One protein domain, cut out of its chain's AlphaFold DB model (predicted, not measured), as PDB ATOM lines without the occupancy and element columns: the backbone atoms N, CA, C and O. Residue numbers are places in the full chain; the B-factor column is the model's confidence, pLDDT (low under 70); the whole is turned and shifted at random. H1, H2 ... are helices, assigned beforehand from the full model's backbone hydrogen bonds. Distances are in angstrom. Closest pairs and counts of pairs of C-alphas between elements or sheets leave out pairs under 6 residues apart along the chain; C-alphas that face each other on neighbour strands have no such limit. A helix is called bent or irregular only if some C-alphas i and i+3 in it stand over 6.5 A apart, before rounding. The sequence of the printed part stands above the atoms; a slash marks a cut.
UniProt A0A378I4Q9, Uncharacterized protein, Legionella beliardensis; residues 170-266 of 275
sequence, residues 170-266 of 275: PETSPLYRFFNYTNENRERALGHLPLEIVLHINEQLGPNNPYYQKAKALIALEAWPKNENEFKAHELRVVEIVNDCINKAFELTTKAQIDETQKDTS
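This is residues 170 to 266 of the 275 residues of an uncharacterized protein of Legionella beliardensis (UniProt A0A378I4Q9). One long helix, H5, makes the longest axis, and the four shorter helices lie loosely over one side of it, H4 and H1 next to H5 and H3 farther out, beyond H1. H4 folds back along H5 as a helical hairpin, while H1 sits between H3 and H5 with few C-alphas near either, and H2 lies off toward the end of H5 at residue 266. The printed part has 97 residues, with five named helices in the order H1, H2, H3, H4, H5 and no named strand, and its class is all helix. It is loose, with a radius of gyration of the C-alphas of 17.5 A, and elongated, spanning 56 by 29 by 17 A.

H1 is residues 174 to 179, 9.1 A long, beginning at C-alpha 174 (258.365, 306.787, 201.425). H2 is residues 184 to 190, 10.8 A long. H3 is residues 195 to 208, 19.4 A long, and is irregular: C-alphas 204 and 207 are 8.3 A apart. H4 is residues 210 to 221, 16.8 A long, beginning at C-alpha 210 (262.698, 307.885, 209.601). H5 is residues 228 to 266, 57.5 A long, ending at C-alpha 266 (266.460, 294.231, 179.465).

H1 and H2 are close but not clearly touching; their closest C-alphas, of Phe 179 and Leu 190, are 7.6 A apart, and their lines are only just about perpendicular, at 73 degrees. H1 and H3 are close but not clearly touching, with the closest C-alphas, of Tyr 176 and Val 198, 6.2 A apart, at a shallow tilt of 22 degrees, opposite ways. H1 and H5 are close but not clearly touching; their closest C-alphas, of Arg 177 and Thr 253, are 5.8 A apart, at a steep tilt of 39 degrees, the same way. H3 and H4 are close but not clearly touching, the closest C-alphas, of Pro 207 and Gln 213, being 6.5 A apart. H4 and H5 touch and form a hairpin at a shallow tilt of 28 degrees, opposite ways; H5 touches H4 with residues 238 to 249 alone, and the closest C-alphas, of Ala 215 and Val 242, are 5.8 A apart. H2 is apart from H3, H4 and H5, and H3 is apart from H5. In H1 and H4 every O i to N i+4 pair is within hydrogen-bond range; the counts are 1 of 3 in H2, with 1 of 4 O i to N i+3 pairs, 8 of 10 in H3 and 34 of 35 in H5.

The two C-alphas farthest apart, of Asn 227 and Ser 266, are 59.0 A apart. The printed part has no cut. The links from H1 to H2, H2 to H3 and H3 to H4 are tight, and the link from H4 to H5 is short but not tight. The mean pLDDT of the printed part is 83.4, with residues 180 to 191, residue 257 and residues 260 to 266 under 70.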
ATOM      1  N   PRO A 170     258.784 316.631 200.187       89.50
ATOM      2  CA  PRO A 170     258.017 315.466 199.736       89.50
ATOM      3  C   PRO A 170     258.850 314.189 199.635       89.50
ATOM      4  O   PRO A 170     258.399 313.125 200.048       89.50
ATOM      5  N   GLU A 171     260.093 314.300 199.170       88.94
ATOM      6  CA  GLU A 171     261.029 313.196 198.940       88.94
ATOM      7  C   GLU A 171     261.393 312.436 200.212       88.94
ATOM      8  O   GLU A 171     261.771 311.266 200.162       88.94
ATOM      9  N   THR A 172     261.226 313.064 201.376       89.56
ATOM     10  CA  THR A 172     261.416 312.396 202.668       89.56
ATOM     11  C   THR A 172     260.264 311.448 203.009       89.56
ATOM     12  O   THR A 172     260.362 310.688 203.977       89.56
ATOM     13  N   SER A 173     259.187 311.454 202.215       88.06
ATOM     14  CA  SER A 173     258.085 310.504 202.294       88.06
ATOM     15  C   SER A 173     258.401 309.227 201.520       88.06
ATOM     16  O   SER A 173     258.579 309.267 200.297       88.06
ATOM     17  N   PRO A 174     258.341 308.048 202.159       80.88
ATOM     18  CA  PRO A 174     258.365 306.787 201.425       80.88
ATOM     19  C   PRO A 174     257.227 306.670 200.396       80.88
ATOM     20  O   PRO A 174     257.397 306.012 199.370       80.88
ATOM     21  N   LEU A 175     256.080 307.318 200.647       83.56
ATOM     22  CA  LEU A 175     254.923 307.295 199.747       83.56
ATOM     23  C   LEU A 175     255.118 308.183 198.524       83.56
ATOM     24  O   LEU A 175     254.739 307.775 197.430       83.56
ATOM     25  N   TYR A 176     255.756 309.345 198.677       83.38
ATOM     26  CA  TYR A 176     256.121 310.179 197.531       83.38
ATOM     27  C   TYR A 176     256.945 309.380 196.528       83.38
ATOM     28  O   TYR A 176     256.604 309.330 195.350       83.38
ATOM     29  N   ARG A 177     257.956 308.648 197.015       76.50
ATOM     30  CA  ARG A 177     258.758 307.754 196.174       76.50
ATOM     31  C   ARG A 177     257.917 306.665 195.511       76.50
ATOM     32  O   ARG A 177     258.229 306.260 194.404       76.50
ATOM     33  N   PHE A 178     256.887 306.150 196.177       80.31
ATOM     34  CA  PHE A 178     256.048 305.093 195.615       80.31
ATOM     35  C   PHE A 178     255.122 305.595 194.498       80.31
ATOM     36  O   PHE A 178     254.921 304.860 193.532       80.31
ATOM     37  N   PHE A 179     254.562 306.802 194.630       76.62
ATOM     38  CA  PHE A 179     253.550 307.349 193.715       76.62
ATOM     39  C   PHE A 179     254.107 308.278 192.628       76.62
ATOM     40  O   PHE A 179     253.587 308.279 191.520       76.62
ATOM     41  N   ASN A 180     255.177 309.029 192.899       68.88
ATOM     42  CA  ASN A 180     255.825 309.915 191.915       68.88
ATOM     43  C   ASN A 180     257.002 309.238 191.213       68.88
ATOM     44  O   ASN A 180     257.991 309.849 190.814       68.88
ATOM     45  N   TYR A 181     256.857 307.930 191.069       67.62
ATOM     46  CA  TYR A 181     257.730 307.082 190.302       67.62
ATOM     47  C   TYR A 181     257.176 306.947 188.879       67.62
ATOM     48  O   TYR A 181     256.132 306.321 188.677       67.62
ATOM     49  N   THR A 182     257.855 307.534 187.895       57.25
ATOM     50  CA  THR A 182     257.439 307.512 186.487       57.25
ATOM     51  C   THR A 182     257.889 306.213 185.816       57.25
ATOM     52  O   THR A 182     259.011 306.107 185.327       57.25
ATOM     53  N   ASN A 183     257.005 305.220 185.777       61.50
ATOM     54  CA  ASN A 183     257.020 304.183 184.744       61.50
ATOM     55  C   ASN A 183     255.750 304.388 183.913       61.50
ATOM     56  O   ASN A 183     254.662 304.474 184.490       61.50
ATOM     57  N   GLU A 184     255.873 304.479 182.586       60.12
ATOM     58  CA  GLU A 184     254.749 304.728 181.665       60.12
ATOM     59  C   GLU A 184     253.577 303.748 181.869       60.12
ATOM     60  O   GLU A 184     252.415 304.096 181.643       60.12
ATOM     61  N   ASN A 185     253.858 302.527 182.341       57.44
ATOM     62  CA  ASN A 185     252.839 301.521 182.649       57.44
ATOM     63  C   ASN A 185     252.099 301.789 183.969       57.44
ATOM     64  O   ASN A 185     250.969 301.339 184.156       57.44
ATOM     65  N   ARG A 186     252.723 302.518 184.894       59.25
ATOM     66  CA  ARG A 186     252.231 302.756 186.255       59.25
ATOM     67  C   ARG A 186     251.439 304.053 186.372       59.25
ATOM     68  O   ARG A 186     250.427 304.068 187.070       59.25
ATOM     69  N   GLU A 187     251.826 305.086 185.622       57.03
ATOM     70  CA  GLU A 187     251.047 306.328 185.495       57.03
ATOM     71  C   GLU A 187     249.611 306.050 185.035       57.03
ATOM     72  O   GLU A 187     248.664 306.619 185.576       57.03
ATOM     73  N   ARG A 188     249.429 305.098 184.109       61.22
ATOM     74  CA  ARG A 188     248.101 304.697 183.618       61.22
ATOM     75  C   ARG A 188     247.270 303.915 184.641       61.22
ATOM     76  O   ARG A 188     246.053 303.873 184.504       61.22
ATOM     77  N   ALA A 189     247.907 303.279 185.627       60.16
ATOM     78  CA  ALA A 189     247.250 302.360 186.560       60.16
ATOM     79  C   ALA A 189     246.950 302.973 187.939       60.16
ATOM     80  O   ALA A 189     245.959 302.597 188.558       60.16
ATOM     81  N   LEU A 190     247.802 303.877 188.440       63.06
ATOM     82  CA  LEU A 190     247.726 304.391 189.818       63.06
ATOM     83  C   LEU A 190     247.577 305.920 189.919       63.06
ATOM     84  O   LEU A 190     247.182 306.401 190.979       63.06
ATOM     85  N   GLY A 191     247.832 306.668 188.837       68.31
ATOM     86  CA  GLY A 191     247.830 308.135 188.841       68.31
ATOM     87  C   GLY A 191     248.930 308.756 189.720       68.31
ATOM     88  O   GLY A 191     249.618 308.068 190.472       68.31
ATOM     89  N   HIS A 192     249.104 310.079 189.626       73.56
ATOM     90  CA  HIS A 192     249.984 310.825 190.530       73.56
ATOM     91  C   HIS A 192     249.267 311.144 191.840       73.56
ATOM     92  O   HIS A 192     248.106 311.559 191.835       73.56
ATOM     93  N   LEU A 193     249.973 310.997 192.962       79.38
ATOM     94  CA  LEU A 193     249.475 311.467 194.251       79.38
ATOM     95  C   LEU A 193     249.705 312.985 194.334       79.38
ATOM     96  O   LEU A 193     250.861 313.410 194.242       79.38
ATOM     97  N   PRO A 194     248.650 313.803 194.515       85.62
ATOM     98  CA  PRO A 194     248.799 315.244 194.653       85.62
ATOM     99  C   PRO A 194     249.783 315.605 195.766       85.62
ATOM    100  O   PRO A 194     249.799 314.982 196.834       85.62
ATOM    101  N   LEU A 195     250.594 316.628 195.506       83.38
ATOM    102  CA  LEU A 195     251.651 317.079 196.404       83.38
ATOM    103  C   LEU A 195     251.101 317.438 197.790       83.38
ATOM    104  O   LEU A 195     251.704 317.106 198.807       83.38
ATOM    105  N   GLU A 196     249.921 318.050 197.838       87.19
ATOM    106  CA  GLU A 196     249.250 318.457 199.069       87.19
ATOM    107  C   GLU A 196     248.935 317.253 199.965       87.19
ATOM    108  O   GLU A 196     249.110 317.320 201.182       87.19
ATOM    109  N   ILE A 197     248.525 316.127 199.371       88.12
ATOM    110  CA  ILE A 197     248.225 314.899 200.117       88.12
ATOM    111  C   ILE A 197     249.515 314.295 200.676       88.12
ATOM    112  O   ILE A 197     249.541 313.866 201.827       88.12
ATOM    113  N   VAL A 198     250.601 314.299 199.897       86.50
ATOM    114  CA  VAL A 198     251.916 313.826 200.361       86.50
ATOM    115  C   VAL A 198     252.399 314.642 201.555       86.50
ATOM    116  O   VAL A 198     252.814 314.066 202.560       86.50
ATOM    117  N   LEU A 199     252.336 315.971 201.455       87.19
ATOM    118  CA  LEU A 199     252.750 316.868 202.531       87.19
ATOM    119  C   LEU A 199     251.905 316.645 203.786       87.19
ATOM    120  O   LEU A 199     252.461 316.505 204.872       87.19
ATOM    121  N   HIS A 200     250.586 316.500 203.632       87.94
ATOM    122  CA  HIS A 200     249.706 316.205 204.756       87.94
ATOM    123  C   HIS A 200     250.049 314.865 205.422       87.94
ATOM    124  O   HIS A 200     250.124 314.778 206.645       87.94
ATOM    125  N   ILE A 201     250.321 313.813 204.640       86.50
ATOM    126  CA  ILE A 201     250.742 312.522 205.199       86.50
ATOM    127  C   ILE A 201     252.090 312.650 205.913       86.50
ATOM    128  O   ILE A 201     252.265 312.076 206.984       86.50
ATOM    129  N   ASN A 202     253.036 313.412 205.366       86.19
ATOM    130  CA  ASN A 202     254.312 313.656 206.028       86.19
ATOM    131  C   ASN A 202     254.144 314.380 207.362       86.19
ATOM    132  O   ASN A 202     254.803 314.000 208.326       86.19
ATOM    133  N   GLU A 203     253.266 315.378 207.438       87.75
ATOM    134  CA  GLU A 203     252.937 316.065 208.690       87.75
ATOM    135  C   GLU A 203     252.343 315.104 209.725       87.75
ATOM    136  O   GLU A 203     252.772 315.113 210.879       87.75
ATOM    137  N   GLN A 204     251.424 314.225 209.305       87.31
ATOM    138  CA  GLN A 204     250.831 313.198 210.173       87.31
ATOM    139  C   GLN A 204     251.852 312.146 210.614       87.31
ATOM    140  O   GLN A 204     251.823 311.681 211.755       87.31
ATOM    141  N   LEU A 205     252.773 311.768 209.723       84.56
ATOM    142  CA  LEU A 205     253.890 310.905 210.076       84.56
ATOM    143  C   LEU A 205     254.775 311.612 211.093       84.56
ATOM    144  O   LEU A 205     255.111 310.988 212.091       84.56
ATOM    145  N   GLY A 206     255.114 312.883 210.862       83.12
ATOM    146  CA  GLY A 206     255.839 313.772 211.765       83.12
ATOM    147  C   GLY A 206     256.960 313.044 212.520       83.12
ATOM    148  O   GLY A 206     257.964 312.676 211.904       83.12
ATOM    149  N   PRO A 207     256.790 312.757 213.828       85.00
ATOM    150  CA  PRO A 207     257.760 312.001 214.614       85.00
ATOM    151  C   PRO A 207     258.104 310.622 214.042       85.00
ATOM    152  O   PRO A 207     259.213 310.163 214.215       85.00
ATOM    153  N   ASN A 208     257.210 309.924 213.362       88.62
ATOM    154  CA  ASN A 208     257.460 308.582 212.834       88.62
ATOM    155  C   ASN A 208     258.213 308.577 211.492       88.62
ATOM    156  O   ASN A 208     258.558 307.503 210.997       88.62
ATOM    157  N   ASN A 209     258.495 309.739 210.890       90.44
ATOM    158  CA  ASN A 209     259.315 309.792 209.684       90.44
ATOM    159  C   ASN A 209     260.773 309.371 210.011       90.44
ATOM    160  O   ASN A 209     261.393 309.940 210.915       90.44
ATOM    161  N   PRO A 210     261.363 308.400 209.286       92.25
ATOM    162  CA  PRO A 210     262.698 307.885 209.601       92.25
ATOM    163  C   PRO A 210     263.811 308.928 209.412       92.25
ATOM    164  O   PRO A 210     264.771 308.949 210.184       92.25
ATOM    165  N   TYR A 211     263.682 309.822 208.426       94.25
ATOM    166  CA  TYR A 211     264.624 310.924 208.217       94.25
ATOM    167  C   TYR A 211     264.481 311.989 209.304       94.25
ATOM    168  O   TYR A 211     265.494 312.488 209.790       94.25
ATOM    169  N   TYR A 212     263.252 312.277 209.745       95.06
ATOM    170  CA  TYR A 212     263.004 313.159 210.888       95.06
ATOM    171  C   TYR A 212     263.658 312.614 212.160       95.06
ATOM    172  O   TYR A 212     264.388 313.338 212.831       95.06
ATOM    173  N   GLN A 213     263.454 311.331 212.476       95.19
ATOM    174  CA  GLN A 213     264.049 310.702 213.661       95.19
ATOM    175  C   GLN A 213     265.570 310.712 213.609       95.19
ATOM    176  O   GLN A 213     266.225 311.040 214.597       95.19
ATOM    177  N   LYS A 214     266.139 310.414 212.438       96.38
ATOM    178  CA  LYS A 214     267.584 310.473 212.233       96.38
ATOM    179  C   LYS A 214     268.127 311.888 212.429       96.38
ATOM    180  O   LYS A 214     269.083 312.057 213.180       96.38
ATOM    181  N   ALA A 215     267.519 312.893 211.798       97.12
ATOM    182  CA  ALA A 215     267.930 314.287 211.943       97.12
ATOM    183  C   ALA A 215     267.809 314.749 213.401       97.12
ATOM    184  O   ALA A 215     268.752 315.309 213.948       97.12
ATOM    185  N   LYS A 216     266.688 314.443 214.062       97.19
ATOM    186  CA  LYS A 216     266.459 314.765 215.473       97.19
ATOM    187  C   LYS A 216     267.499 314.120 216.390       97.19
ATOM    188  O   LYS A 216     268.007 314.791 217.282       97.19
ATOM    189  N   ALA A 217     267.836 312.850 216.161       97.31
ATOM    190  CA  ALA A 217     268.866 312.155 216.926       97.31
ATOM    191  C   ALA A 217     270.250 312.792 216.730       97.31
ATOM    192  O   ALA A 217     270.957 313.006 217.706       97.31
ATOM    193  N   LEU A 218     270.615 313.146 215.495       97.69
ATOM    194  CA  LEU A 218     271.889 313.808 215.198       97.69
ATOM    195  C   LEU A 218     271.964 315.213 215.810       97.69
ATOM    196  O   LEU A 218     272.955 315.539 216.451       97.69
ATOM    197  N   ILE A 219     270.899 316.011 215.703       97.00
ATOM    198  CA  ILE A 219     270.818 317.336 216.340       97.00
ATOM    199  C   ILE A 219     270.942 317.217 217.864       97.00
ATOM    200  O   ILE A 219     271.585 318.049 218.492       97.00
ATOM    201  N   ALA A 220     270.362 316.179 218.474       94.44
ATOM    202  CA  ALA A 220     270.468 315.958 219.915       94.44
ATOM    203  C   ALA A 220     271.889 315.586 220.382       94.44
ATOM    204  O   ALA A 220     272.190 315.741 221.566       94.44
ATOM    205  N   LEU A 221     272.751 315.100 219.480       95.81
ATOM    206  CA  LEU A 221     274.164 314.824 219.764       95.81
ATOM    207  C   LEU A 221     275.040 316.080 219.666       95.81
ATOM    208  O   LEU A 221     276.154 316.083 220.190       95.81
ATOM    209  N   GLU A 222     274.554 317.141 219.020       95.62
ATOM    210  CA  GLU A 222     275.287 318.395 218.909       95.62
ATOM    211  C   GLU A 222     275.396 319.110 220.258       95.62
ATOM    212  O   GLU A 222     274.475 319.128 221.081       95.62
ATOM    213  N   ALA A 223     276.544 319.751 220.478       93.31
ATOM    214  CA  ALA A 223     276.758 320.548 221.675       93.31
ATOM    215  C   ALA A 223     275.801 321.748 221.690       93.31
ATOM    216  O   ALA A 223     275.771 322.543 220.750       93.31
ATOM    217  N   TRP A 224     275.053 321.903 222.786       90.44
ATOM    218  CA  TRP A 224     274.164 323.047 222.960       90.44
ATOM    219  C   TRP A 224     274.971 324.351 223.011       90.44
ATOM    220  O   TRP A 224     275.907 324.450 223.815       90.44
ATOM    221  N   PRO A 225     274.610 325.353 222.193       90.62
ATOM    222  CA  PRO A 225     275.298 326.632 222.188       90.62
ATOM    223  C   PRO A 225     275.032 327.359 223.504       90.62
ATOM    224  O   PRO A 225     273.944 327.262 224.071       90.62
ATOM    225  N   LYS A 226     276.028 328.095 223.994       82.81
ATOM    226  CA  LYS A 226     275.930 328.850 225.256       82.81
ATOM    227  C   LYS A 226     275.818 330.355 225.053       82.81
ATOM    228  O   LYS A 226     275.474 331.074 225.983       82.81
ATOM    229  N   ASN A 227     276.146 330.824 223.857       81.38
ATOM    230  CA  ASN A 227     276.151 332.231 223.481       81.38
ATOM    231  C   ASN A 227     275.808 332.379 221.992       81.38
ATOM    232  O   ASN A 227     275.741 331.400 221.248       81.38
ATOM    233  N   GLU A 228     275.606 333.618 221.549       81.75
ATOM    234  CA  GLU A 228     275.166 333.927 220.185       81.75
ATOM    235  C   GLU A 228     276.190 333.520 219.107       81.75
ATOM    236  O   GLU A 228     275.811 333.134 218.004       81.75
ATOM    237  N   ASN A 229     277.490 333.564 219.411       81.69
ATOM    238  CA  ASN A 229     278.528 333.168 218.454       81.69
ATOM    239  C   ASN A 229     278.543 331.650 218.247       81.69
ATOM    240  O   ASN A 229     278.580 331.177 217.111       81.69
ATOM    241  N   GLU A 230     278.456 330.886 219.338       89.25
ATOM    242  CA  GLU A 230     278.276 329.434 219.285       89.25
ATOM    243  C   GLU A 230     276.959 329.061 218.605       89.25
ATOM    244  O   GLU A 230     276.921 328.078 217.869       89.25
ATOM    245  N   PHE A 231     275.902 329.858 218.799       93.12
ATOM    246  CA  PHE A 231     274.618 329.629 218.143       93.12
ATOM    247  C   PHE A 231     274.730 329.717 216.624       93.12
ATOM    248  O   PHE A 231     274.269 328.806 215.953       93.12
ATOM    249  N   LYS A 232     275.430 330.712 216.068       92.12
ATOM    250  CA  LYS A 232     275.645 330.797 214.610       92.12
ATOM    251  C   LYS A 232     276.359 329.569 214.042       92.12
ATOM    252  O   LYS A 232     275.992 329.059 212.989       92.12
ATOM    253  N   ALA A 233     277.382 329.079 214.741       94.25
ATOM    254  CA  ALA A 233     278.074 327.857 214.336       94.25
ATOM    255  C   ALA A 233     277.163 326.621 214.453       94.25
ATOM    256  O   ALA A 233     277.215 325.724 213.614       94.25
ATOM    257  N   HIS A 234     276.317 326.582 215.483       96.56
ATOM    258  CA  HIS A 234     275.315 325.540 215.686       96.56
ATOM    259  C   HIS A 234     274.242 325.542 214.595       96.56
ATOM    260  O   HIS A 234     273.879 324.479 214.100       96.56
ATOM    261  N   GLU A 235     273.775 326.720 214.172       97.31
ATOM    262  CA  GLU A 235     272.808 326.871 213.082       97.31
ATOM    263  C   GLU A 235     273.316 326.213 211.796       97.31
ATOM    264  O   GLU A 235     272.581 325.446 211.173       97.31
ATOM    265  N   LEU A 236     274.584 326.450 211.442       97.25
ATOM    266  CA  LEU A 236     275.217 325.840 210.269       97.25
ATOM    267  C   LEU A 236     275.216 324.309 210.356       97.25
ATOM    268  O   LEU A 236     274.732 323.652 209.436       97.25
ATOM    269  N   ARG A 237     275.664 323.740 211.482       97.81
ATOM    270  CA  ARG A 237     275.713 322.278 211.668       97.81
ATOM    271  C   ARG A 237     274.331 321.634 211.609       97.81
ATOM    272  O   ARG A 237     274.145 320.607 210.964       97.81
ATOM    273  N   VAL A 238     273.333 322.247 212.242       98.12
ATOM    274  CA  VAL A 238     271.949 321.751 212.201       98.12
ATOM    275  C   VAL A 238     271.394 321.788 210.772       98.12
ATOM    276  O   VAL A 238     270.732 320.838 210.350       98.12
ATOM    277  N   VAL A 239     271.670 322.853 210.009       98.19
ATOM    278  CA  VAL A 239     271.261 322.954 208.599       98.19
ATOM    279  C   VAL A 239     271.922 321.868 207.753       98.19
ATOM    280  O   VAL A 239     271.230 321.242 206.952       98.19
ATOM    281  N   GLU A 240     273.217 321.613 207.949       98.12
ATOM    282  CA  GLU A 240     273.955 320.537 207.275       98.12
ATOM    283  C   GLU A 240     273.345 319.162 207.574       98.12
ATOM    284  O   GLU A 240     273.011 318.433 206.644       98.12
ATOM    285  N   ILE A 241     273.081 318.843 208.847       98.31
ATOM    286  CA  ILE A 241     272.445 317.577 209.258       98.31
ATOM    287  C   ILE A 241     271.102 317.365 208.546       98.31
ATOM    288  O   ILE A 241     270.804 316.267 208.059       98.31
ATOM    289  N   VAL A 242     270.265 318.404 208.501       97.75
ATOM    290  CA  VAL A 242     268.948 318.322 207.861       97.75
ATOM    291  C   VAL A 242     269.081 318.194 206.344       97.75
ATOM    292  O   VAL A 242     268.395 317.359 205.753       97.75
ATOM    293  N   ASN A 243     269.973 318.964 205.717       97.81
ATOM    294  CA  ASN A 243     270.240 318.877 204.281       97.81
ATOM    295  C   ASN A 243     270.758 317.492 203.886       97.81
ATOM    296  O   ASN A 243     270.288 316.927 202.907       97.81
ATOM    297  N   ASP A 244     271.646 316.895 204.677       97.69
ATOM    298  CA  ASP A 244     272.139 315.536 204.458       97.69
ATOM    299  C   ASP A 244     271.018 314.495 204.481       97.69
ATOM    300  O   ASP A 244     271.036 313.529 203.715       97.69
ATOM    301  N   CYS A 245     270.039 314.661 205.374       96.12
ATOM    302  CA  CYS A 245     268.883 313.771 205.434       96.12
ATOM    303  C   CYS A 245     267.987 313.933 204.201       96.12
ATOM    304  O   CYS A 245     267.565 312.929 203.629       96.12
ATOM    305  N   ILE A 246     267.751 315.174 203.772       95.06
ATOM    306  CA  ILE A 246     266.993 315.493 202.558       95.06
ATOM    307  C   ILE A 246     267.699 314.928 201.314       95.06
ATOM    308  O   ILE A 246     267.091 314.192 200.543       95.06
ATOM    309  N   ASN A 247     268.997 315.185 201.154       95.12
ATOM    310  CA  ASN A 247     269.788 314.731 200.006       95.12
ATOM    311  C   ASN A 247     269.819 313.203 199.899       95.12
ATOM    312  O   ASN A 247     269.652 312.655 198.815       95.12
ATOM    313  N   LYS A 248     269.937 312.491 201.028       93.62
ATOM    314  CA  LYS A 248     269.835 311.020 201.042       93.62
ATOM    315  C   LYS A 248     268.468 310.527 200.568       93.62
ATOM    316  O   LYS A 248     268.396 309.501 199.893       93.62
ATOM    317  N   ALA A 249     267.393 311.238 200.907       90.62
ATOM    318  CA  ALA A 249     266.053 310.909 200.432       90.62
ATOM    319  C   ALA A 249     265.914 311.136 198.912       90.62
ATOM    320  O   ALA A 249     265.366 310.280 198.210       90.62
ATOM    321  N   PHE A 250     266.500 312.221 198.393       89.19
ATOM    322  CA  PHE A 250     266.607 312.476 196.953       89.19
ATOM    323  C   PHE A 250     267.389 311.374 196.229       89.19
ATOM    324  O   PHE A 250     266.863 310.770 195.299       89.19
ATOM    325  N   GLU A 251     268.601 311.042 196.681       88.62
ATOM    326  CA  GLU A 251     269.442 310.016 196.048       88.62
ATOM    327  C   GLU A 251     268.743 308.655 195.949       88.62
ATOM    328  O   GLU A 251     268.859 307.961 194.939       88.62
ATOM    329  N   LEU A 252     268.010 308.260 196.994       84.56
ATOM    330  CA  LEU A 252     267.252 307.011 197.002       84.56
ATOM    331  C   LEU A 252     266.055 307.042 196.049       84.56
ATOM    332  O   LEU A 252     265.675 305.995 195.524       84.56
ATOM    333  N   THR A 253     265.467 308.215 195.830       80.38
ATOM    334  CA  THR A 253     264.398 308.408 194.845       80.38
ATOM    335  C   THR A 253     264.962 308.311 193.427       80.38
ATOM    336  O   THR A 253     264.432 307.555 192.617       80.38
ATOM    337  N   THR A 254     266.098 308.958 193.153       80.81
ATOM    338  CA  THR A 254     266.768 308.915 191.844       80.81
ATOM    339  C   THR A 254     267.300 307.521 191.497       80.81
ATOM    340  O   THR A 254     267.122 307.056 190.376       80.81
ATOM    341  N   LYS A 255     267.932 306.811 192.444       80.44
ATOM    342  CA  LYS A 255     268.436 305.442 192.204       80.44
ATOM    343  C   LYS A 255     267.319 304.473 191.835       80.44
ATOM    344  O   LYS A 255     267.469 303.716 190.883       80.44
ATOM    345  N   ALA A 256     266.186 304.546 192.539       71.25
ATOM    346  CA  ALA A 256     265.028 303.718 192.224       71.25
ATOM    347  C   ALA A 256     264.559 303.926 190.772       71.25
ATOM    348  O   ALA A 256     264.226 302.952 190.107       71.25
ATOM    349  N   GLN A 257     264.577 305.169 190.270       69.31
ATOM    350  CA  GLN A 257     264.198 305.496 188.882       69.31
ATOM    351  C   GLN A 257     265.159 304.887 187.850       69.31
ATOM    352  O   GLN A 257     264.736 304.429 186.787       69.31
ATOM    353  N   ILE A 258     266.457 304.845 188.157       73.00
ATOM    354  CA  ILE A 258     267.482 304.323 187.243       73.00
ATOM    355  C   ILE A 258     267.424 302.791 187.147       73.00
ATOM    356  O   ILE A 258     267.438 302.252 186.038       73.00
ATOM    357  N   ASP A 259     267.337 302.091 188.283       70.38
ATOM    358  CA  ASP A 259     267.428 300.624 188.339       70.38
ATOM    359  C   ASP A 259     266.281 299.926 187.585       70.38
ATOM    360  O   ASP A 259     266.471 298.901 186.926       70.38
ATOM    361  N   GLU A 260     265.077 300.489 187.625       63.72
ATOM    362  CA  GLU A 260     263.913 299.925 186.935       63.72
ATOM    363  C   GLU A 260     263.896 300.264 185.433       63.72
ATOM    364  O   GLU A 260     263.546 299.403 184.624       63.72
ATOM    365  N   THR A 261     264.390 301.442 185.024       61.78
ATOM    366  CA  THR A 261     264.567 301.787 183.595       61.78
ATOM    367  C   THR A 261     265.506 300.791 182.888       61.78
ATOM    368  O   THR A 261     265.306 300.418 181.725       61.78
ATOM    369  N   GLN A 262     266.525 300.295 183.597       60.69
ATOM    370  CA  GLN A 262     267.431 299.252 183.096       60.69
ATOM    371  C   GLN A 262     266.779 297.858 183.040       60.69
ATOM    372  O   GLN A 262     267.127 297.030 182.190       60.69
ATOM    373  N   LYS A 263     265.804 297.587 183.913       60.38
ATOM    374  CA  LYS A 263     265.056 296.325 183.935       60.38
ATOM    375  C   LYS A 263     264.056 296.234 182.777       60.38
ATOM    376  O   LYS A 263     263.994 295.201 182.108       60.38
ATOM    377  N   ASP A 264     263.354 297.322 182.471       57.94
ATOM    378  CA  ASP A 264     262.387 297.365 181.363       57.94
ATOM    379  C   ASP A 264     263.083 297.235 179.993       57.94
ATOM    380  O   ASP A 264     262.653 296.463 179.131       57.94
ATOM    381  N   THR A 265     264.247 297.870 179.816       58.62
ATOM    382  CA  THR A 265     265.065 297.728 178.594       58.62
ATOM    383  C   THR A 265     265.681 296.334 178.415       58.62
ATOM    384  O   THR A 265     265.885 295.892 177.281       58.62
ATOM    385  N   SER A 266     265.940 295.607 179.506       58.16
ATOM    386  CA  SER A 266     266.460 294.231 179.465       58.16
ATOM    387  C   SER A 266     265.374 293.201 179.133       58.16
ATOM    388  O   SER A 266     265.640 292.233 178.423       58.16
TER     389      SER A 266